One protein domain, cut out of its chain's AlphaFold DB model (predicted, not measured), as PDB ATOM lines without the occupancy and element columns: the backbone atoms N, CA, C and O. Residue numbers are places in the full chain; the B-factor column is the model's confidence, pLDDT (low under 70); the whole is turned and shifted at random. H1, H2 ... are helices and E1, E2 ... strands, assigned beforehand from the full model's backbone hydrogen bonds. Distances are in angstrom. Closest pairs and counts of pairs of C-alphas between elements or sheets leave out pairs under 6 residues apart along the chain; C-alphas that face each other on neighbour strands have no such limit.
ATOM      1  N   HIS A  31     176.817 137.306 246.127       93.44
ATOM      2  CA  HIS A  31     178.067 137.126 245.404       93.44
ATOM      3  C   HIS A  31     178.843 138.443 245.332       93.44
ATOM      4  O   HIS A  31     178.347 139.407 244.759       93.44
ATOM      5  N   VAL A  32     180.079 138.473 245.839       92.38
ATOM      6  CA  VAL A  32     180.964 139.646 245.728       92.38
ATOM      7  C   VAL A  32     181.825 139.554 244.468       92.38
ATOM      8  O   VAL A  32     182.438 138.523 244.174       92.38
ATOM      9  N   VAL A  33     181.853 140.635 243.697       93.44
ATOM     10  CA  VAL A  33     182.679 140.813 242.507       93.44
ATOM     11  C   VAL A  33     183.647 141.960 242.765       93.44
ATOM     12  O   VAL A  33     183.266 143.130 242.771       93.44
ATOM     13  N   ARG A  34     184.914 141.603 242.965       90.88
ATOM     14  CA  ARG A  34     186.023 142.548 243.109       90.88
ATOM     15  C   ARG A  34     186.320 143.206 241.758       90.88
ATOM     16  O   ARG A  34     186.271 142.520 240.735       90.88
ATOM     17  N   HIS A  35     186.630 144.504 241.757       91.19
ATOM     18  CA  HIS A  35     186.907 145.284 240.538       91.19
ATOM     19  C   HIS A  35     185.806 145.146 239.474       91.19
ATOM     20  O   HIS A  35     186.067 144.887 238.297       91.19
ATOM     21  N   ALA A  36     184.555 145.287 239.906       94.50
ATOM     22  CA  ALA A  36     183.384 145.144 239.055       94.50
ATOM     23  C   ALA A  36     183.313 146.219 237.958       94.50
ATOM     24  O   ALA A  36     182.674 145.989 236.932       94.50
ATOM     25  N   LEU A  37     183.980 147.365 238.148       94.25
ATOM     26  CA  LEU A  37     184.073 148.436 237.160       94.25
ATOM     27  C   LEU A  37     185.523 148.827 236.834       94.25
ATOM     28  O   LEU A  37     186.384 148.823 237.715       94.25
ATOM     29  N   PRO A  38     185.799 149.260 235.587       94.75
ATOM     30  CA  PRO A  38     187.024 149.987 235.275       94.75
ATOM     31  C   PRO A  38     187.104 151.288 236.088       94.75
ATOM     32  O   PRO A  38     186.154 152.069 236.076       94.75
ATOM     33  N   ALA A  39     188.256 151.575 236.703       89.88
ATOM     34  CA  ALA A  39     188.450 152.766 237.545       89.88
ATOM     35  C   ALA A  39     188.073 154.081 236.837       89.88
ATOM     36  O   ALA A  39     187.412 154.936 237.414       89.88
ATOM     37  N   LYS A  40     188.409 154.212 235.544       92.25
ATOM     38  CA  LYS A  40     188.026 155.379 234.734       92.25
ATOM     39  C   LYS A  40     186.505 155.563 234.653       92.25
ATOM     40  O   LYS A  40     186.024 156.684 234.718       92.25
ATOM     41  N   LEU A  41     185.760 154.469 234.493       92.56
ATOM     42  CA  LEU A  41     184.302 154.526 234.400       92.56
ATOM     43  C   LEU A  41     183.687 154.899 235.750       92.56
ATOM     44  O   LEU A  41     182.757 155.694 235.799       92.56
ATOM     45  N   ALA A  42     184.221 154.354 236.842       90.06
ATOM     46  CA  ALA A  42     183.781 154.718 238.181       90.06
ATOM     47  C   ALA A  42     184.037 156.204 238.490       90.06
ATOM     48  O   ALA A  42     183.134 156.887 238.970       90.06
ATOM     49  N   ASP A  43     185.209 156.733 238.125       86.69
ATOM     50  CA  ASP A  43     185.519 158.162 238.260       86.69
ATOM     51  C   ASP A  43     184.574 159.036 237.422       86.69
ATOM     52  O   ASP A  43     184.082 160.055 237.900       86.69
ATOM     53  N   GLU A  44     184.223 158.611 236.203       89.12
ATOM     54  CA  GLU A  44     183.221 159.300 235.381       89.12
ATOM     55  C   GLU A  44     181.822 159.309 236.025       89.12
ATOM     56  O   GLU A  44     181.090 160.287 235.860       89.12
ATOM     57  N   ILE A  45     181.446 158.270 236.784       87.75
ATOM     58  CA  ILE A  45     180.171 158.233 237.523       87.75
ATOM     59  C   ILE A  45     180.201 159.189 238.723       87.75
ATOM     60  O   ILE A  45     179.218 159.891 238.959       87.75
ATOM     61  N   VAL A  46     181.312 159.236 239.463       84.06
ATOM     62  CA  VAL A  46     181.437 160.047 240.688       84.06
ATOM     63  C   VAL A  46     181.702 161.525 240.383       84.06
ATOM     64  O   VAL A  46     181.104 162.400 241.005       84.06
ATOM     65  N   ARG A  47     182.596 161.825 239.434       80.19
ATOM     66  CA  ARG A  47     183.136 163.176 239.172       80.19
ATOM     67  C   ARG A  47     182.775 163.742 237.797       80.19
ATOM     68  O   ARG A  47     183.262 164.814 237.424       80.19
ATOM     69  N   GLY A  48     181.971 163.032 237.008       71.50
ATOM     70  CA  GLY A  48     181.593 163.450 235.661       71.50
ATOM     71  C   GLY A  48     180.946 164.839 235.622       71.50
ATOM     72  O   GLY A  48     180.115 165.186 236.453       71.50
ATOM     73  N   LYS A  49     181.287 165.640 234.602       57.06
ATOM     74  CA  LYS A  49     180.814 167.035 234.436       57.06
ATOM     75  C   LYS A  49     179.293 167.182 234.330       57.06
ATOM     76  O   LYS A  49     178.772 168.269 234.558       57.06
ATOM     77  N   GLU A  50     178.610 166.115 233.930       55.06
ATOM     78  CA  GLU A  50     177.154 166.077 233.766       55.06
ATOM     79  C   GLU A  50     176.424 165.729 235.064       55.06
ATOM     80  O   GLU A  50     175.203 165.858 235.122       55.06
ATOM     81  N   PHE A  51     177.151 165.342 236.117       51.38
ATOM     82  CA  PHE A  51     176.560 164.964 237.386       51.38
ATOM     83  C   PHE A  51     177.104 165.792 238.538       51.38
ATOM     84  O   PHE A  51     178.256 165.708 238.946       51.38
ATOM     85  N   MET A  52     176.185 166.530 239.152       45.06
ATOM     86  CA  MET A  52     176.179 166.582 240.598       45.06
ATOM     87  C   MET A  52     175.691 165.201 241.034       45.06
ATOM     88  O   MET A  52     174.499 164.923 240.888       45.06
ATOM     89  N   THR A  53     176.565 164.319 241.535       47.34
ATOM     90  CA  THR A  53     176.084 163.254 242.431       47.34
ATOM     91  C   THR A  53     175.161 163.953 243.418       47.34
ATOM     92  O   THR A  53     175.593 164.936 244.043       47.34
ATOM     93  N   PRO A  54     173.872 163.597 243.459       46.97
ATOM     94  CA  PRO A  54     172.926 164.408 244.186       46.97
ATOM     95  C   PRO A  54     173.404 164.465 245.634       46.97
ATOM     96  O   PRO A  54     173.900 163.482 246.183       46.97
ATOM     97  N   ARG A  55     173.307 165.647 246.257       50.44
ATOM     98  CA  ARG A  55     173.689 165.834 247.673       50.44
ATOM     99  C   ARG A  55     172.866 164.940 248.624       50.44
ATOM    100  O   ARG A  55     173.067 164.982 249.827       50.44
ATOM    101  N   THR A  56     171.908 164.195 248.079       62.88
ATOM    102  CA  THR A  56     170.925 163.316 248.705       62.88
ATOM    103  C   THR A  56     170.696 162.105 247.796       62.88
ATOM    104  O   THR A  56     171.007 162.172 246.609       62.88
ATOM    105  N   SER A  57     170.097 161.022 248.300       78.56
ATOM    106  CA  SER A  57     169.779 159.861 247.458       78.56
ATOM    107  C   SER A  57     168.884 160.216 246.257       78.56
ATOM    108  O   SER A  57     167.979 161.048 246.381       78.56
ATOM    109  N   ALA A  58     169.095 159.565 245.112       85.44
ATOM    110  CA  ALA A  58     168.320 159.775 243.884       85.44
ATOM    111  C   ALA A  58     167.968 158.471 243.173       85.44
ATOM    112  O   ALA A  58     168.600 157.440 243.381       85.44
ATOM    113  N   ILE A  59     166.948 158.542 242.324       88.19
ATOM    114  CA  ILE A  59     166.432 157.420 241.543       88.19
ATOM    115  C   ILE A  59     166.748 157.657 240.067       88.19
ATOM    116  O   ILE A  59     166.468 158.735 239.550       88.19
ATOM    117  N   TYR A  60     167.289 156.646 239.396       89.31
ATOM    118  CA  TYR A  60     167.630 156.661 237.978       89.31
ATOM    119  C   TYR A  60     166.875 155.551 237.253       89.31
ATOM    120  O   TYR A  60     166.955 154.396 237.655       89.31
ATOM    121  N   GLU A  61     166.152 155.862 236.184       90.12
ATOM    122  CA  GLU A  61     165.393 154.860 235.423       90.12
ATOM    123  C   GLU A  61     166.159 154.520 234.130       90.12
ATOM    124  O   GLU A  61     166.446 155.401 233.326       90.12
ATOM    125  N   PHE A  62     166.542 153.251 233.925       85.44
ATOM    126  CA  PHE A  62     167.351 152.842 232.757       85.44
ATOM    127  C   PHE A  62     166.530 152.652 231.474       85.44
ATOM    128  O   PHE A  62     167.095 152.643 230.382       85.44
ATOM    129  N   SER A  63     165.211 152.472 231.588       76.88
ATOM    130  CA  SER A  63     164.328 152.204 230.452       76.88
ATOM    131  C   SER A  63     163.184 153.207 230.389       76.88
ATOM    132  O   SER A  63     162.360 153.284 231.302       76.88
ATOM    133  N   SER A  64     163.072 153.899 229.255       57.81
ATOM    134  CA  SER A  64     161.934 154.767 228.934       57.81
ATOM    135  C   SER A  64     160.614 154.001 228.805       57.81
ATOM    136  O   SER A  64     159.545 154.579 228.992       57.81
ATOM    137  N   ASP A  65     160.672 152.702 228.495       59.97
ATOM    138  CA  ASP A  65     159.477 151.889 228.248       59.97
ATOM    139  C   ASP A  65     158.790 151.471 229.559       59.97
ATOM    140  O   ASP A  65     157.578 151.259 229.588       59.97
ATOM    141  N   CYS A  86     166.101 161.168 238.248       85.00
ATOM    142  CA  CYS A  86     167.173 161.609 237.370       85.00
ATOM    143  C   CYS A  86     167.261 160.697 236.143       85.00
ATOM    144  O   CYS A  86     167.045 159.491 236.233       85.00
ATOM    145  N   GLU A  87     167.654 161.259 235.005       87.19
ATOM    146  CA  GLU A  87     168.066 160.460 233.848       87.19
ATOM    147  C   GLU A  87     169.461 159.866 234.106       87.19
ATOM    148  O   GLU A  87     170.320 160.570 234.641       87.19
ATOM    149  N   PRO A  88     169.734 158.597 233.765       89.25
ATOM    150  CA  PRO A  88     171.054 158.011 233.969       89.25
ATOM    151  C   PRO A  88     172.078 158.567 232.968       89.25
ATOM    152  O   PRO A  88     171.821 158.611 231.763       89.25
ATOM    153  N   SER A  89     173.280 158.925 233.442       89.94
ATOM    154  CA  SER A  89     174.401 159.291 232.557       89.94
ATOM    155  C   SER A  89     174.799 158.143 231.633       89.94
ATOM    156  O   SER A  89     174.545 156.974 231.927       89.94
ATOM    157  N   ALA A  90     175.530 158.454 230.560       92.38
ATOM    158  CA  ALA A  90     176.146 157.427 229.719       92.38
ATOM    159  C   ALA A  90     177.064 156.487 230.528       92.38
ATOM    160  O   ALA A  90     177.050 155.276 230.311       92.38
ATOM    161  N   ALA A  91     177.808 157.027 231.501       92.00
ATOM    162  CA  ALA A  91     178.669 156.244 232.383       92.00
ATOM    163  C   ALA A  91     177.860 155.306 233.299       92.00
ATOM    164  O   ALA A  91     178.183 154.124 233.423       92.00
ATOM    165  N   LEU A  92     176.759 155.793 233.883       92.19
ATOM    166  CA  LEU A  92     175.871 154.982 234.717       92.19
ATOM    167  C   LEU A  92     175.154 153.902 233.893       92.19
ATOM    168  O   LEU A  92     175.054 152.761 234.339       92.19
ATOM    169  N   GLN A  93     174.716 154.217 232.670       93.38
ATOM    170  CA  GLN A  93     174.172 153.232 231.723       93.38
ATOM    171  C   GLN A  93     175.200 152.147 231.394       93.38
ATOM    172  O   GLN A  93     174.885 150.958 231.425       93.38
ATOM    173  N   GLN A  94     176.448 152.537 231.131       95.12
ATOM    174  CA  GLN A  94     177.525 151.586 230.883       95.12
ATOM    175  C   GLN A  94     177.794 150.696 232.105       95.12
ATOM    176  O   GLN A  94     177.958 149.488 231.937       95.12
ATOM    177  N   ALA A  95     177.787 151.247 233.322       94.88
ATOM    178  CA  ALA A  95     177.894 150.449 234.540       94.88
ATOM    179  C   ALA A  95     176.719 149.475 234.701       94.88
ATOM    180  O   ALA A  95     176.951 148.307 235.003       94.88
ATOM    181  N   GLY A  96     175.485 149.907 234.419       94.12
ATOM    182  CA  GLY A  96     174.309 149.034 234.397       94.12
ATOM    183  C   GLY A  96     174.481 147.842 233.448       94.12
ATOM    184  O   GLY A  96     174.237 146.702 233.843       94.12
ATOM    185  N   ASN A  97     174.995 148.077 232.238       95.38
ATOM    186  CA  ASN A  97     175.296 147.010 231.276       95.38
ATOM    187  C   ASN A  97     176.370 146.040 231.800       95.38
ATOM    188  O   ASN A  97     176.224 144.827 231.670       95.38
ATOM    189  N   ILE A  98     177.424 146.549 232.447       96.62
ATOM    190  CA  ILE A  98     178.454 145.693 233.057       96.62
ATOM    191  C   ILE A  98     177.851 144.847 234.186       96.62
ATOM    192  O   ILE A  98     178.102 143.644 234.245       96.62
ATOM    193  N   MET A  99     177.013 145.431 235.050       96.44
ATOM    194  CA  MET A  99     176.324 144.682 236.109       96.44
ATOM    195  C   MET A  99     175.418 143.595 235.524       96.44
ATOM    196  O   MET A  99     175.385 142.475 236.033       96.44
ATOM    197  N   GLN A 100     174.737 143.889 234.416       94.88
ATOM    198  CA  GLN A 100     173.924 142.912 233.700       94.88
ATOM    199  C   GLN A 100     174.741 141.714 233.226       94.88
ATOM    200  O   GLN A 100     174.343 140.564 233.440       94.88
ATOM    201  N   ASP A 101     175.892 141.970 232.614       95.75
ATOM    202  CA  ASP A 101     176.786 140.918 232.146       95.75
ATOM    203  C   ASP A 101     177.376 140.111 233.311       95.75
ATOM    204  O   ASP A 101     177.481 138.883 233.219       95.75
ATOM    205  N   LEU A 102     177.690 140.759 234.440       95.75
ATOM    206  CA  LEU A 102     178.129 140.080 235.661       95.75
ATOM    207  C   LEU A 102     177.052 139.125 236.188       95.75
ATOM    208  O   LEU A 102     177.345 137.948 236.413       95.75
ATOM    209  N   VAL A 103     175.804 139.583 236.324       95.12
ATOM    210  CA  VAL A 103     174.685 138.741 236.781       95.12
ATOM    211  C   VAL A 103     174.477 137.554 235.838       95.12
ATOM    212  O   VAL A 103     174.416 136.409 236.294       95.12
ATOM    213  N   ARG A 104     174.464 137.790 234.521       94.44
ATOM    214  CA  ARG A 104     174.319 136.730 233.508       94.44
ATOM    215  C   ARG A 104     175.464 135.728 233.527       94.44
ATOM    216  O   ARG A 104     175.232 134.534 233.366       94.44
ATOM    217  N   THR A 105     176.692 136.180 233.758       95.31
ATOM    218  CA  THR A 105     177.858 135.291 233.848       95.31
ATOM    219  C   THR A 105     177.752 134.354 235.051       95.31
ATOM    220  O   THR A 105     178.140 133.190 234.964       95.31
ATOM    221  N   ARG A 106     177.197 134.828 236.174       94.19
ATOM    222  CA  ARG A 106     177.020 134.022 237.394       94.19
ATOM    223  C   ARG A 106     175.781 133.137 237.353       94.19
ATOM    224  O   ARG A 106     175.807 132.031 237.887       94.19
ATOM    225  N   ARG A 107     174.704 133.605 236.720       94.06
ATOM    226  CA  ARG A 107     173.444 132.872 236.586       94.06
ATOM    227  C   ARG A 107     172.870 133.085 235.183       94.06
ATOM    228  O   ARG A 107     171.976 133.901 234.967       94.06
ATOM    229  N   SER A 108     173.372 132.301 234.229       89.56
ATOM    230  CA  SER A 108     173.061 132.415 232.791       89.56
ATOM    231  C   SER A 108     171.596 132.187 232.429       89.56
ATOM    232  O   SER A 108     171.151 132.611 231.369       89.56
ATOM    233  N   GLN A 109     170.838 131.534 233.309       87.69
ATOM    234  CA  GLN A 109     169.402 131.315 233.141       87.69
ATOM    235  C   GLN A 109     168.553 132.528 233.553       87.69
ATOM    236  O   GLN A 109     167.337 132.500 233.381       87.69
ATOM    237  N   THR A 110     169.163 133.583 234.102       86.00
ATOM    238  CA  THR A 110     168.439 134.816 234.428       86.00
ATOM    239  C   THR A 110     168.265 135.678 233.189       86.00
ATOM    240  O   THR A 110     169.200 135.906 232.424       86.00
ATOM    241  N   ASN A 111     167.070 136.239 233.033       87.25
ATOM    242  CA  ASN A 111     166.822 137.327 232.090       87.25
ATOM    243  C   ASN A 111     167.007 138.677 232.782       87.25
ATOM    244  O   ASN A 111     166.209 139.583 232.572       87.25
ATOM    245  N   TRP A 112     168.018 138.791 233.647       91.50
ATOM    246  CA  TRP A 112     168.181 139.984 234.462       91.50
ATOM    247  C   TRP A 112     168.559 141.196 233.592       91.50
ATOM    248  O   TRP A 112     169.400 141.087 232.688       91.50
ATOM    249  N   ILE A 113     167.902 142.331 233.819       91.25
ATOM    250  CA  ILE A 113     168.106 143.624 233.166       91.25
ATOM    251  C   ILE A 113     167.920 144.708 234.235       91.25
ATOM    252  O   ILE A 113     166.868 144.737 234.867       91.25
ATOM    253  N   PRO A 114     168.876 145.631 234.425       91.56
ATOM    254  CA  PRO A 114     168.691 146.723 235.369       91.56
ATOM    255  C   PRO A 114     167.584 147.657 234.866       91.56
ATOM    256  O   PRO A 114     167.656 148.175 233.752       91.56
ATOM    257  N   THR A 115     166.552 147.882 235.677       90.19
ATOM    258  CA  THR A 115     165.434 148.779 235.336       90.19
ATOM    259  C   THR A 115     165.521 150.110 236.076       90.19
ATOM    260  O   THR A 115     165.088 151.142 235.567       90.19
ATOM    261  N   LEU A 116     166.122 150.081 237.262       90.00
ATOM    262  CA  LEU A 116     166.251 151.185 238.206       90.00
ATOM    263  C   LEU A 116     167.678 151.207 238.759       90.00
ATOM    264  O   LEU A 116     168.240 150.143 239.018       90.00
ATOM    265  N   ALA A 117     168.220 152.392 239.028       91.31
ATOM    266  CA  ALA A 117     169.272 152.567 240.013       91.31
ATOM    267  C   ALA A 117     168.866 153.492 241.162       91.31
ATOM    268  O   ALA A 117     168.292 154.556 240.942       91.31
ATOM    269  N   LEU A 118     169.199 153.094 242.389       90.19
ATOM    270  CA  LEU A 118     169.100 153.946 243.572       90.19
ATOM    271  C   LEU A 118     170.503 154.426 243.936       90.19
ATOM    272  O   LEU A 118     171.322 153.634 244.385       90.19
ATOM    273  N   GLY A 119     170.777 155.710 243.730       89.38
ATOM    274  CA  GLY A 119     172.020 156.340 244.154       89.38
ATOM    275  C   GLY A 119     171.940 156.752 245.619       89.38
ATOM    276  O   GLY A 119     171.136 157.629 245.927       89.38
ATOM    277  N   ASN A 120     172.757 156.182 246.502       86.94
ATOM    278  CA  ASN A 120     172.942 156.640 247.881       86.94
ATOM    279  C   ASN A 120     174.282 157.366 248.013       86.94
ATOM    280  O   ASN A 120     175.306 156.871 247.549       86.94
ATOM    281  N   ARG A 121     174.273 158.535 248.663       83.50
ATOM    282  CA  ARG A 121     175.488 159.285 248.990       83.50
ATOM    283  C   ARG A 121     175.699 159.296 250.498       83.50
ATOM    284  O   ARG A 121     174.811 159.724 251.236       83.50
ATOM    285  N   TYR A 122     176.881 158.870 250.928       83.00
ATOM    286  CA  TYR A 122     177.322 158.919 252.318       83.00
ATOM    287  C   TYR A 122     178.416 159.972 252.451       83.00
ATOM    288  O   TYR A 122     179.517 159.812 251.931       83.00
ATOM    289  N   ASP A 123     178.098 161.068 253.139       78.94
ATOM    290  CA  ASP A 123     179.015 162.209 253.267       78.94
ATOM    291  C   ASP A 123     180.290 161.862 254.048       78.94
ATOM    292  O   ASP A 123     181.325 162.483 253.857       78.94
ATOM    293  N   ASN A 124     180.196 160.918 254.982       80.31
ATOM    294  CA  ASN A 124     181.301 160.408 255.794       80.31
ATOM    295  C   ASN A 124     180.848 159.128 256.509       80.31
ATOM    296  O   ASN A 124     179.672 158.754 256.450       80.31
ATOM    297  N   GLY A 125     181.751 158.510 257.272       80.69
ATOM    298  CA  GLY A 125     181.460 157.305 258.055       80.69
ATOM    299  C   GLY A 125     180.327 157.441 259.076       80.69
ATOM    300  O   GLY A 125     179.790 156.436 259.536       80.69
ATOM    301  N   LYS A 126     179.890 158.659 259.430       83.12
ATOM    302  CA  LYS A 126     178.739 158.842 260.326       83.12
ATOM    303  C   LYS A 126     177.418 158.653 259.599       83.12
ATOM    304  O   LYS A 126     176.426 158.404 260.285       83.12
ATOM    305  N   ALA A 127     177.359 158.802 258.280       82.56
ATOM    306  CA  ALA A 127     176.162 158.475 257.522       82.56
ATOM    307  C   ALA A 127     175.959 156.950 257.533       82.56
ATOM    308  O   ALA A 127     176.914 156.182 257.507       82.56
ATOM    309  N   CYS A 128     174.712 156.507 257.662       86.50
ATOM    310  CA  CYS A 128     174.395 155.092 257.820       86.50
ATOM    311  C   CYS A 128     172.994 154.789 257.308       86.50
ATOM    312  O   CYS A 128     172.114 155.655 257.342       86.50
ATOM    313  N   VAL A 129     172.762 153.530 256.961       86.62
ATOM    314  CA  VAL A 129     171.420 152.977 256.772       86.62
ATOM    315  C   VAL A 129     171.236 151.886 257.807       86.62
ATOM    316  O   VAL A 129     172.100 151.028 257.961       86.62
ATOM    317  N   GLY A 130     170.138 151.957 258.559       86.44
ATOM    318  CA  GLY A 130     169.809 150.935 259.549       86.44
ATOM    319  C   GLY A 130     169.537 149.575 258.906       86.44
ATOM    320  O   GLY A 130     169.439 149.452 257.689       86.44
ATOM    321  N   TRP A 131     169.389 148.551 259.741       87.44
ATOM    322  CA  TRP A 131     169.001 147.218 259.290       87.44
ATOM    323  C   TRP A 131     167.666 147.250 258.550       87.44
ATOM    324  O   TRP A 131     166.654 147.680 259.105       87.44
ATOM    325  N   HIS A 132     167.682 146.793 257.305       87.50
ATOM    326  CA  HIS A 132     166.504 146.694 256.456       87.50
ATOM    327  C   HIS A 132     166.673 145.567 255.438       87.50
ATOM    328  O   HIS A 132     167.774 145.072 255.217       87.50
ATOM    329  N   SER A 133     165.564 145.168 254.835       87.56
ATOM    330  CA  SER A 133     165.543 144.398 253.594       87.56
ATOM    331  C   SER A 133     164.898 145.287 252.540       87.56
ATOM    332  O   SER A 133     164.002 146.073 252.876       87.56
ATOM    333  N   ASP A 134     165.319 145.177 251.286       85.69
ATOM    334  CA  ASP A 134     164.736 145.973 250.211       85.69
ATOM    335  C   ASP A 134     163.354 145.421 249.846       85.69
ATOM    336  O   ASP A 134     163.192 144.590 248.955       85.69
ATOM    337  N   PHE A 135     162.331 145.906 250.549       75.56
ATOM    338  CA  PHE A 135     160.927 145.708 250.196       75.56
ATOM    339  C   PHE A 135     160.451 146.871 249.333       75.56
ATOM    340  O   PHE A 135     159.682 147.737 249.751       75.56
ATOM    341  N   LEU A 136     160.934 146.901 248.095       66.81
ATOM    342  CA  LEU A 136     160.381 147.789 247.089       66.81
ATOM    343  C   LEU A 136     159.201 147.064 246.448       66.81
ATOM    344  O   LEU A 136     159.388 146.212 245.587       66.81
ATOM    345  N   ASN A 137     157.978 147.408 246.868       71.31
ATOM    346  CA  ASN A 137     156.738 146.862 246.291       71.31
ATOM    347  C   ASN A 137     156.713 146.981 244.759       71.31
ATOM    348  O   ASN A 137     156.091 146.172 244.075       71.31
ATOM    349  N   SER A 138     157.405 147.989 244.230       70.81
ATOM    350  CA  SER A 138     157.585 148.206 242.804       70.81
ATOM    351  C   SER A 138     158.506 147.185 242.138       70.81
ATOM    352  O   SER A 138     158.314 146.941 240.964       70.81
ATOM    353  N   LEU A 139     159.467 146.559 242.824       74.25
ATOM    354  CA  LEU A 139     160.390 145.599 242.203       74.25
ATOM    355  C   LEU A 139     159.762 144.222 241.924       74.25
ATOM    356  O   LEU A 139     160.311 143.419 241.175       74.25
ATOM    357  N   GLY A 140     158.574 143.959 242.464       75.69
ATOM    358  CA  GLY A 140     157.952 142.645 242.372       75.69
ATOM    359  C   GLY A 140     158.582 141.631 243.337       75.69
ATOM    360  O   GLY A 140     159.419 141.982 244.174       75.69
ATOM    361  N   PRO A 141     158.126 140.370 243.296       74.62
ATOM    362  CA  PRO A 141     158.582 139.348 244.227       74.62
ATOM    363  C   PRO A 141     160.028 138.926 243.930       74.62
ATOM    364  O   PRO A 141     160.385 138.678 242.782       74.62
ATOM    365  N   ARG A 142     160.834 138.766 244.988       85.38
ATOM    366  CA  ARG A 142     162.192 138.195 244.943       85.38
ATOM    367  C   ARG A 142     163.139 138.881 243.932       85.38
ATOM    368  O   ARG A 142     163.701 138.217 243.055       85.38
ATOM    369  N   PRO A 143     163.347 140.208 244.032       89.38
ATOM    370  CA  PRO A 143     164.228 140.916 243.115       89.38
ATOM    371  C   PRO A 143     165.692 140.534 243.348       89.38
ATOM    372  O   PRO A 143     166.165 140.442 244.480       89.38
ATOM    373  N   ILE A 144     166.437 140.371 242.255       92.81
ATOM    374  CA  ILE A 144     167.902 140.361 242.306       92.81
ATOM    375  C   ILE A 144     168.359 141.817 242.304       92.81
ATOM    376  O   ILE A 144     168.037 142.563 241.372       92.81
ATOM    377  N   ILE A 145     169.128 142.195 243.321       93.69
ATOM    378  CA  ILE A 145     169.644 143.552 243.505       93.69
ATOM    379  C   ILE A 145     171.163 143.518 243.406       93.69
ATOM    380  O   ILE A 145     171.814 142.666 244.006       93.69
ATOM    381  N   VAL A 146     171.738 144.452 242.652       95.75
ATOM    382  CA  VAL A 146     173.194 144.612 242.580       95.75
ATOM    383  C   VAL A 146     173.590 145.891 243.300       95.75
ATOM    384  O   VAL A 146     173.275 146.975 242.823       95.75
ATOM    385  N   GLY A 147     174.266 145.767 244.439       93.88
ATOM    386  CA  GLY A 147     174.917 146.884 245.116       93.88
ATOM    387  C   GLY A 147     176.273 147.160 244.477       93.88
ATOM    388  O   GLY A 147     177.078 146.245 244.347       93.88
ATOM    389  N   LEU A 148     176.535 148.392 244.069       93.50
ATOM    390  CA  LEU A 148     177.787 148.842 243.476       93.50
ATOM    391  C   LEU A 148     178.400 149.911 244.376       93.50
ATOM    392  O   LEU A 148     177.820 150.979 244.553       93.50
ATOM    393  N   SER A 149     179.591 149.632 244.889       91.19
ATOM    394  CA  SER A 149     180.379 150.575 245.667       91.19
ATOM    395  C   SER A 149     181.293 151.403 244.763       91.19
ATOM    396  O   SER A 149     182.086 150.852 243.998       91.19
ATOM    397  N   LEU A 150     181.216 152.729 244.872       88.31
ATOM    398  CA  LEU A 150     182.084 153.683 244.168       88.31
ATOM    399  C   LEU A 150     183.033 154.439 245.114       88.31
ATOM    400  O   LEU A 150     183.579 155.470 244.738       88.31
ATOM    401  N   GLY A 151     183.200 153.938 246.339       81.56
ATOM    402  CA  GLY A 151     184.080 154.491 247.367       81.56
ATOM    403  C   GLY A 151     184.370 153.445 248.443       81.56
ATOM    404  O   GLY A 151     184.071 152.263 248.272       81.56
ATOM    405  N   SER A 152     184.928 153.856 249.575       67.56
ATOM    406  CA  SER A 152     185.152 152.952 250.710       67.56
ATOM    407  C   SER A 152     183.988 153.003 251.712       67.56
ATOM    408  O   SER A 152     183.659 154.064 252.245       67.56
ATOM    409  N   TRP A 153     183.340 151.857 251.961       65.62
ATOM    410  CA  TRP A 153     182.331 151.678 253.015       65.62
ATOM    411  C   TRP A 153     182.149 150.192 253.354       65.62
ATOM    412  O   TRP A 153     182.445 149.310 252.557       65.62
ATOM    413  N   VAL A 154     181.660 149.893 254.557       62.06
ATOM    414  CA  VAL A 154     181.406 148.512 254.999       62.06
ATOM    415  C   VAL A 154     179.914 148.210 254.917       62.06
ATOM    416  O   VAL A 154     179.118 149.017 255.381       62.06
ATOM    417  N   LEU A 155     179.537 147.053 254.365       68.12
ATOM    418  CA  LEU A 155     178.169 146.535 254.392       68.12
ATOM    419  C   LEU A 155     178.059 145.487 255.500       68.12
ATOM    420  O   LEU A 155     178.724 144.458 255.463       68.12
ATOM    421  N   ASP A 156     177.175 145.676 256.467       69.88
ATOM    422  CA  ASP A 156     176.887 144.617 257.432       69.88
ATOM    423  C   ASP A 156     175.673 143.810 256.955       69.88
ATOM    424  O   ASP A 156     174.622 144.375 256.648       69.88
ATOM    425  N   MET A 157     175.808 142.478 256.907       67.25
ATOM    426  CA  MET A 157     174.726 141.553 256.563       67.25
ATOM    427  C   MET A 157     174.282 140.732 257.776       67.25
ATOM    428  O   MET A 157     175.094 140.247 258.574       67.25
ATOM    429  N   TRP A 158     172.969 140.543 257.915       75.06
ATOM    430  CA  TRP A 158     172.368 139.849 259.045       75.06
ATOM    431  C   TRP A 158     171.305 138.838 258.630       75.06
ATOM    432  O   TRP A 158     170.242 139.175 258.116       75.06
ATOM    433  N   TRP A 159     171.593 137.588 258.984       62.41
ATOM    434  CA  TRP A 159     170.625 136.533 259.248       62.41
ATOM    435  C   TRP A 159     171.229 135.619 260.305       62.41
ATOM    436  O   TRP A 159     172.242 134.965 260.060       62.41
ATOM    437  N   ALA A 160     170.663 135.637 261.510       53.53
ATOM    438  CA  ALA A 160     171.021 134.794 262.658       53.53
ATOM    439  C   ALA A 160     172.497 134.800 263.164       53.53
ATOM    440  O   ALA A 160     172.702 134.425 264.314       53.53
ATOM    441  N   MET A 161     173.513 135.244 262.400       55.28
ATOM    442  CA  MET A 161     174.948 135.076 262.721       55.28
ATOM    443  C   MET A 161     175.854 136.325 262.586       55.28
ATOM    444  O   MET A 161     177.044 136.200 262.836       55.28
ATOM    445  N   GLN A 162     175.333 137.526 262.292       66.69
ATOM    446  CA  GLN A 162     176.116 138.789 262.203       66.69
ATOM    447  C   GLN A 162     177.440 138.655 261.421       66.69
ATOM    448  O   GLN A 162     178.528 138.689 262.001       66.69
ATOM    449  N   THR A 163     177.352 138.543 260.098       69.00
ATOM    450  CA  THR A 163     178.537 138.461 259.242       69.00
ATOM    451  C   THR A 163     178.789 139.827 258.598       69.00
ATOM    452  O   THR A 163     178.076 140.189 257.663       69.00
ATOM    453  N   PRO A 164     179.765 140.615 259.084       71.38
ATOM    454  CA  PRO A 164     180.126 141.867 258.433       71.38
ATOM    455  C   PRO A 164     180.792 141.575 257.088       71.38
ATOM    456  O   PRO A 164     181.645 140.687 256.989       71.38
ATOM    457  N   LEU A 165     180.433 142.346 256.070       72.56
ATOM    458  CA  LEU A 165     181.006 142.268 254.739       72.56
ATOM    459  C   LEU A 165     181.648 143.605 254.363       72.56
ATOM    460  O   LEU A 165     180.999 144.572 253.977       72.56
ATOM    461  N   SER A 166     182.973 143.660 254.431       71.31
ATOM    462  CA  SER A 166     183.704 144.813 253.910       71.31
ATOM    463  C   SER A 166     183.683 144.787 252.383       71.31
ATOM    464  O   SER A 166     184.260 143.885 251.764       71.31
ATOM    465  N   LEU A 167     183.011 145.777 251.802       70.06
ATOM    466  CA  LEU A 167     183.146 146.115 250.394       70.06
ATOM    467  C   LEU A 167     184.220 147.194 250.262       70.06
ATOM    468  O   LEU A 167     184.416 148.026 251.146       70.06
ATOM    469  N   PHE A 168     184.962 147.151 249.171       76.50
ATOM    470  CA  PHE A 168     185.952 148.163 248.831       76.50
ATOM    471  C   PHE A 168     185.507 148.951 247.603       76.50
ATOM    472  O   PHE A 168     184.415 148.767 247.053       76.50
ATOM    473  N   GLU A 169     186.370 149.869 247.195       76.06
ATOM    474  CA  GLU A 169     186.165 150.707 246.031       76.06
ATOM    475  C   GLU A 169     185.998 149.854 244.758       76.06
ATOM    476  O   GLU A 169     186.769 148.927 244.490       76.06
ATOM    477  N   PHE A 170     184.977 150.182 243.962       85.12
ATOM    478  CA  PHE A 170     184.660 149.554 242.672       85.12
ATOM    479  C   PHE A 170     184.229 148.090 242.749       85.12
ATOM    480  O   PHE A 170     184.370 147.338 241.779       85.12
ATOM    481  N   GLU A 171     183.692 147.667 243.885       90.62
ATOM    482  CA  GLU A 171     183.167 146.322 244.062       90.62
ATOM    483  C   GLU A 171     181.660 146.274 243.878       90.62
ATOM    484  O   GLU A 171     180.941 147.222 244.195       90.62
ATOM    485  N   ALA A 172     181.180 145.138 243.382       93.62
ATOM    486  CA  ALA A 172     179.759 144.861 243.309       93.62
ATOM    487  C   ALA A 172     179.393 143.689 244.217       93.62
ATOM    488  O   ALA A 172     180.084 142.672 244.249       93.62
ATOM    489  N   ILE A 173     178.265 143.803 244.908       94.06
ATOM    490  CA  ILE A 173     177.594 142.709 245.590       94.06
ATOM    491  C   ILE A 173     176.303 142.384 244.844       94.06
ATOM    492  O   ILE A 173     175.435 143.228 244.662       94.06
ATOM    493  N   ILE A 174     176.171 141.142 244.396       95.00
ATOM    494  CA  ILE A 174     174.930 140.627 243.826       95.00
ATOM    495  C   ILE A 174     174.157 139.981 244.968       95.00
ATOM    496  O   ILE A 174     174.580 138.948 245.476       95.00
ATOM    497  N   MET A 175     173.041 140.579 245.363       94.38
ATOM    498  CA  MET A 175     172.073 140.007 246.291       94.38
ATOM    499  C   MET A 175     171.034 139.233 245.483       94.38
ATOM    500  O   MET A 175     170.280 139.820 244.704       94.38
ATOM    501  N   TRP A 176     171.029 137.905 245.616       94.00
ATOM    502  CA  TRP A 176     170.107 137.052 244.870       94.00
ATOM    503  C   TRP A 176     168.667 137.184 245.382       94.00
ATOM    504  O   TRP A 176     168.391 137.807 246.400       94.00
ATOM    505  N   ASP A 177     167.753 136.568 244.651       89.25
ATOM    506  CA  ASP A 177     166.301 136.649 244.787       89.25
ATOM    507  C   ASP A 177     165.764 136.269 246.188       89.25
ATOM    508  O   ASP A 177     164.790 136.855 246.651       89.25
ATOM    509  N   ASP A 178     166.438 135.369 246.913       89.06
ATOM    510  CA  ASP A 178     166.092 135.008 248.305       89.06
ATOM    511  C   ASP A 178     166.662 135.966 249.357       89.06
ATOM    512  O   ASP A 178     166.250 135.962 250.519       89.06
ATOM    513  N   CYS A 179     167.620 136.807 248.965       89.06
ATOM    514  CA  CYS A 179     168.323 137.679 249.893       89.06
ATOM    515  C   CYS A 179     167.370 138.675 250.554       89.06
ATOM    516  O   CYS A 179     167.502 138.920 251.742       89.06
ATOM    517  N   GLN A 180     166.393 139.224 249.829       87.88
ATOM    518  CA  GLN A 180     165.519 140.267 250.384       87.88
ATOM    519  C   GLN A 180     164.412 139.728 251.300       87.88
ATOM    520  O   GLN A 180     163.842 140.482 252.082       87.88
ATOM    521  N   GLU A 181     164.106 138.431 251.234       86.00
ATOM    522  CA  GLU A 181     163.107 137.812 252.116       86.00
ATOM    523  C   GLU A 181     163.726 137.319 253.423       86.00
ATOM    524  O   GLU A 181     163.100 137.382 254.482       86.00
ATOM    525  N   GLU A 182     164.959 136.822 253.342       86.50
ATOM    526  CA  GLU A 182     165.634 136.208 254.476       86.50
ATOM    527  C   GLU A 182     166.651 137.158 255.114       86.50
ATOM    528  O   GLU A 182     166.840 137.131 256.316       86.50
ATOM    529  N   TRP A 183     167.288 138.070 254.387       88.94
ATOM    530  CA  TRP A 183     168.413 138.830 254.933       88.94
ATOM    531  C   TRP A 183     168.067 140.292 255.147       88.94
ATOM    532  O   TRP A 183     167.432 140.943 254.318       88.94
ATOM    533  N   GLN A 184     168.548 140.823 256.269       88.94
ATOM    534  CA  GLN A 184     168.663 142.259 256.460       88.94
ATOM    535  C   GLN A 184     170.098 142.689 256.204       88.94
ATOM    536  O   GLN A 184     171.051 141.958 256.479       88.94
ATOM    537  N   HIS A 185     170.257 143.903 255.713       89.50
ATOM    538  CA  HIS A 185     171.543 144.536 255.524       89.50
ATOM    539  C   HIS A 185     171.511 145.966 256.063       89.50
ATOM    540  O   HIS A 185     170.451 146.561 256.281       89.50
ATOM    541  N   SER A 186     172.687 146.491 256.377       89.25
ATOM    542  CA  SER A 186     172.861 147.847 256.881       89.25
ATOM    543  C   SER A 186     174.191 148.415 256.415       89.25
ATOM    544  O   SER A 186     175.148 147.677 256.187       89.25
ATOM    545  N   VAL A 187     174.255 149.738 256.327       86.31
ATOM    546  CA  VAL A 187     175.518 150.469 256.215       86.31
ATOM    547  C   VAL A 187     175.796 151.021 257.612       86.31
ATOM    548  O   VAL A 187     175.169 152.019 257.983       86.31
ATOM    549  N   PRO A 188     176.608 150.353 258.453       84.19
ATOM    550  CA  PRO A 188     176.858 150.778 259.821       84.19
ATOM    551  C   PRO A 188     177.609 152.109 259.859       84.19
ATOM    552  O   PRO A 188     178.397 152.435 258.975       84.19
ATOM    553  N   ARG A 189     177.425 152.857 260.953       85.25
ATOM    554  CA  ARG A 189     178.280 154.018 261.224       85.25
ATOM    555  C   ARG A 189     179.706 153.539 261.465       85.25
ATOM    556  O   ARG A 189     179.944 152.713 262.345       85.25
ATOM    557  N   GLN A 190     180.642 154.113 260.736       78.50
ATOM    558  CA  GLN A 190     182.069 153.947 260.938       78.50
ATOM    559  C   GLN A 190     182.619 155.199 261.623       78.50
ATOM    560  O   GLN A 190     182.152 156.315 261.389       78.50
ATOM    561  N   SER A 191     183.604 155.037 262.507       72.31
ATOM    562  CA  SER A 191     184.359 156.207 262.953       72.31
ATOM    563  C   SER A 191     185.176 156.739 261.776       72.31
ATOM    564  O   SER A 191     185.724 155.942 261.015       72.31
ATOM    565  N   ASP A 192     185.309 158.063 261.671       59.94
ATOM    566  CA  ASP A 192     186.093 158.744 260.625       59.94
ATOM    567  C   ASP A 192     187.525 158.150 260.490       59.94
ATOM    568  O   ASP A 192     188.110 158.100 259.418       59.94
ATOM    569  N   SER A 193     188.082 157.595 261.575       53.75
ATOM    570  CA  SER A 193     189.397 156.934 261.602       53.75
ATOM    571  C   SER A 193     189.464 155.529 260.979       53.75
ATOM    572  O   SER A 193     190.561 155.049 260.693       53.75
ATOM    573  N   THR A 194     188.337 154.832 260.811       53.38
ATOM    574  CA  THR A 194     188.319 153.414 260.393       53.38
ATOM    575  C   THR A 194     188.331 153.257 258.873       53.38
ATOM    576  O   THR A 194     188.895 152.287 258.370       53.38
ATOM    577  N   ILE A 195     187.762 154.224 258.148       51.34
ATOM    578  CA  ILE A 195     187.642 154.185 256.685       51.34
ATOM    579  C   ILE A 195     189.034 154.262 256.037       51.34
ATOM    580  O   ILE A 195     189.436 153.341 255.325       51.34
ATOM    581  N   GLY A 196     189.845 155.261 256.403       45.59
ATOM    582  CA  GLY A 196     191.213 155.398 255.884       45.59
ATOM    583  C   GLY A 196     192.163 154.262 256.294       45.59
ATOM    584  O   GLY A 196     193.024 153.854 255.516       45.59
ATOM    585  N   ALA A 197     192.003 153.689 257.491       45.97
ATOM    586  CA  ALA A 197     192.880 152.619 257.974       45.97
ATOM    587  C   ALA A 197     192.691 151.288 257.219       45.97
ATOM    588  O   ALA A 197     193.654 150.536 257.045       45.97
ATOM    589  N   GLN A 198     191.471 150.988 256.758       49.09
ATOM    590  CA  GLN A 198     191.192 149.775 255.979       49.09
ATOM    591  C   GLN A 198     191.728 149.888 254.546       49.09
ATOM    592  O   GLN A 198     192.364 148.944 254.073       49.09
ATOM    593  N   LEU A 290     160.779 143.678 238.168       42.28
ATOM    594  CA  LEU A 290     161.530 144.919 238.180       42.28
ATOM    595  C   LEU A 290     162.815 144.680 238.990       42.28
ATOM    596  O   LEU A 290     162.832 143.997 240.010       42.28
ATOM    597  N   GLN A 291     163.942 145.183 238.497       56.41
ATOM    598  CA  GLN A 291     165.267 144.796 238.985       56.41
ATOM    599  C   GLN A 291     166.141 146.029 239.186       56.41
ATOM    600  O   GLN A 291     166.188 146.924 238.340       56.41
ATOM    601  N   ALA A 292     166.831 146.096 240.323       60.84
ATOM    602  CA  ALA A 292     167.503 147.314 240.759       60.84
ATOM    603  C   ALA A 292     169.025 147.170 240.842       60.84
ATOM    604  O   ALA A 292     169.564 146.124 241.208       60.84
ATOM    605  N   VAL A 293     169.706 148.274 240.545       71.75
ATOM    606  CA  VAL A 293     171.113 148.506 240.865       71.75
ATOM    607  C   VAL A 293     171.178 149.549 241.976       71.75
ATOM    608  O   VAL A 293     170.858 150.712 241.767       71.75
ATOM    609  N   CYS A 294     171.599 149.176 243.173       73.06
ATOM    610  CA  CYS A 294     171.903 150.159 244.206       73.06
ATOM    611  C   CYS A 294     173.315 150.683 243.945       73.06
ATOM    612  O   CYS A 294     174.263 149.910 243.912       73.06
ATOM    613  N   VAL A 295     173.465 151.980 243.701       69.25
ATOM    614  CA  VAL A 295     174.764 152.625 243.499       69.25
ATOM    615  C   VAL A 295     175.080 153.426 244.748       69.25
ATOM    616  O   VAL A 295     174.350 154.351 245.091       69.25
ATOM    617  N   GLU A 296     176.164 153.095 245.430       62.06
ATOM    618  CA  GLU A 296     176.557 153.752 246.672       62.06
ATOM    619  C   GLU A 296     177.866 154.515 246.478       62.06
ATOM    620  O   GLU A 296     178.874 153.961 246.029       62.06
ATOM    621  N   VAL A 297     177.841 155.809 246.796       54.66
ATOM    622  CA  VAL A 297     178.972 156.734 246.662       54.66
ATOM    623  C   VAL A 297     179.350 157.259 248.048       54.66
ATOM    624  O   VAL A 297     178.493 157.770 248.771       54.66
ATOM    625  N   SER A 298     180.630 157.160 248.408       44.41
ATOM    626  CA  SER A 298     181.210 157.745 249.628       44.41
ATOM    627  C   SER A 298     182.077 158.949 249.250       44.41
ATOM    628  O   SER A 298     182.755 158.920 248.224       44.41
TER     629      SER A 298
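What this domain is: This is residues 31 to 65, 86 to 198 and 290 to 298 of the 305 residues of the protein "ALKBH3 protein" of Symbiodinium pilosum (UniProt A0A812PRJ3). A twisted six-stranded sheet forms the core, with the long helix H2 over one face and a four-stranded sheet over part of the other. The two sheets come near each other where E6 and E7 meet the ends of E10 and E5, and spread apart towards H3. H1 sits by the start of H2, and H4 is off at the far side of the small sheet. The class is mixed: 157 residues are printed, with the named elements E1 H1 E2 H2 E3 E4 E5 E6 E7 E8 H3 E9 H4 E10 along the chain; the large sheet is mixed, the small one antiparallel. The whole is compact, with a radius of gyration of the C-alphas of 14.9 A and spans of 44 by 42 by 26 A.

How they stand to each other: Begin with the large sheet, strand beside strand: E1, residues 31 to 33; E8, 172 to 175; E5, 145 to 149; E10, 292 to 298; E3, 116 to 122; and E2, 58 to 61. E10 is parallel to E5, with N 148 and O 294 at 2.7 A, and to E3, with N 120 and O 295 at 2.8 A. The other neighbours are antiparallel: look at N 33 and O 172, 2.8 A, N 147 and O 173, 2.8 A, and N 60 and O 117, 2.8 A. H2, residues 90 to 106, is on this sheet as two layers, a helix on one face, at a height over the sheet of 8.9 A. It lies over E8, E5 and E10, slantwise to the strands at 58 degrees to E5 on the local plane, only just short of across. H1, residues 39 to 47, only grazes the sheet with residues 42 to 46. H1 touches H2, which touches it with residues 91 to 95 alone, at a steep tilt of 47 degrees, opposite ways; the closest C-alphas are those of Ile 45 and Ala 91, 5.7 A apart. Now find the antiparallel sheet E4, residues 129 to 132; E9, 184 to 187; E6, 153 to 158; and E7, 163 to 167. Its neighbours show N 185 and O 132 at 2.8 A, N 158 and O 184 at 2.8 A, and, in the hairpin E6 and E7, N 165 and O 155 at 2.8 A. The closest C-alphas of E6 and E10 are Trp 153 and Ser 298, 7.0 A. H4, residues 192 to 198, only grazes this sheet with residues 194 to 198. H3, residues 179 to 182, is not on either sheet. Every O i to N i+4 pair is within hydrogen-bond range in H1 and H2; H4 has 1 of 3, and 1 of 4 O i to N i+3 pairs; H3 is too short for an i+4 pair.

Where its parts are: Find C-alpha 31 at (178.067, 137.126, 245.404), where E1 begins. H2 runs 24.6 A from C-alpha 90 at (176.146, 157.427, 229.719). E3 measures 19.5 A, E6 16.6 A and E10 19.4 A, ending at C-alpha 298 at (181.210, 157.745, 249.628).

The domain as a whole: The C-alphas farthest apart, Asp 65 and Ser 193, are 45.1 A apart. Residues 66 to 85 and 199 to 289 are not printed; the gaps between C-alphas are 15.4 A and 34.9 A. Of the links printed whole, E4 to E5 is long. Mean pLDDT of the printed part is 80.2; 36 residues are under 70, among them 49 to 56 and 192 to 198.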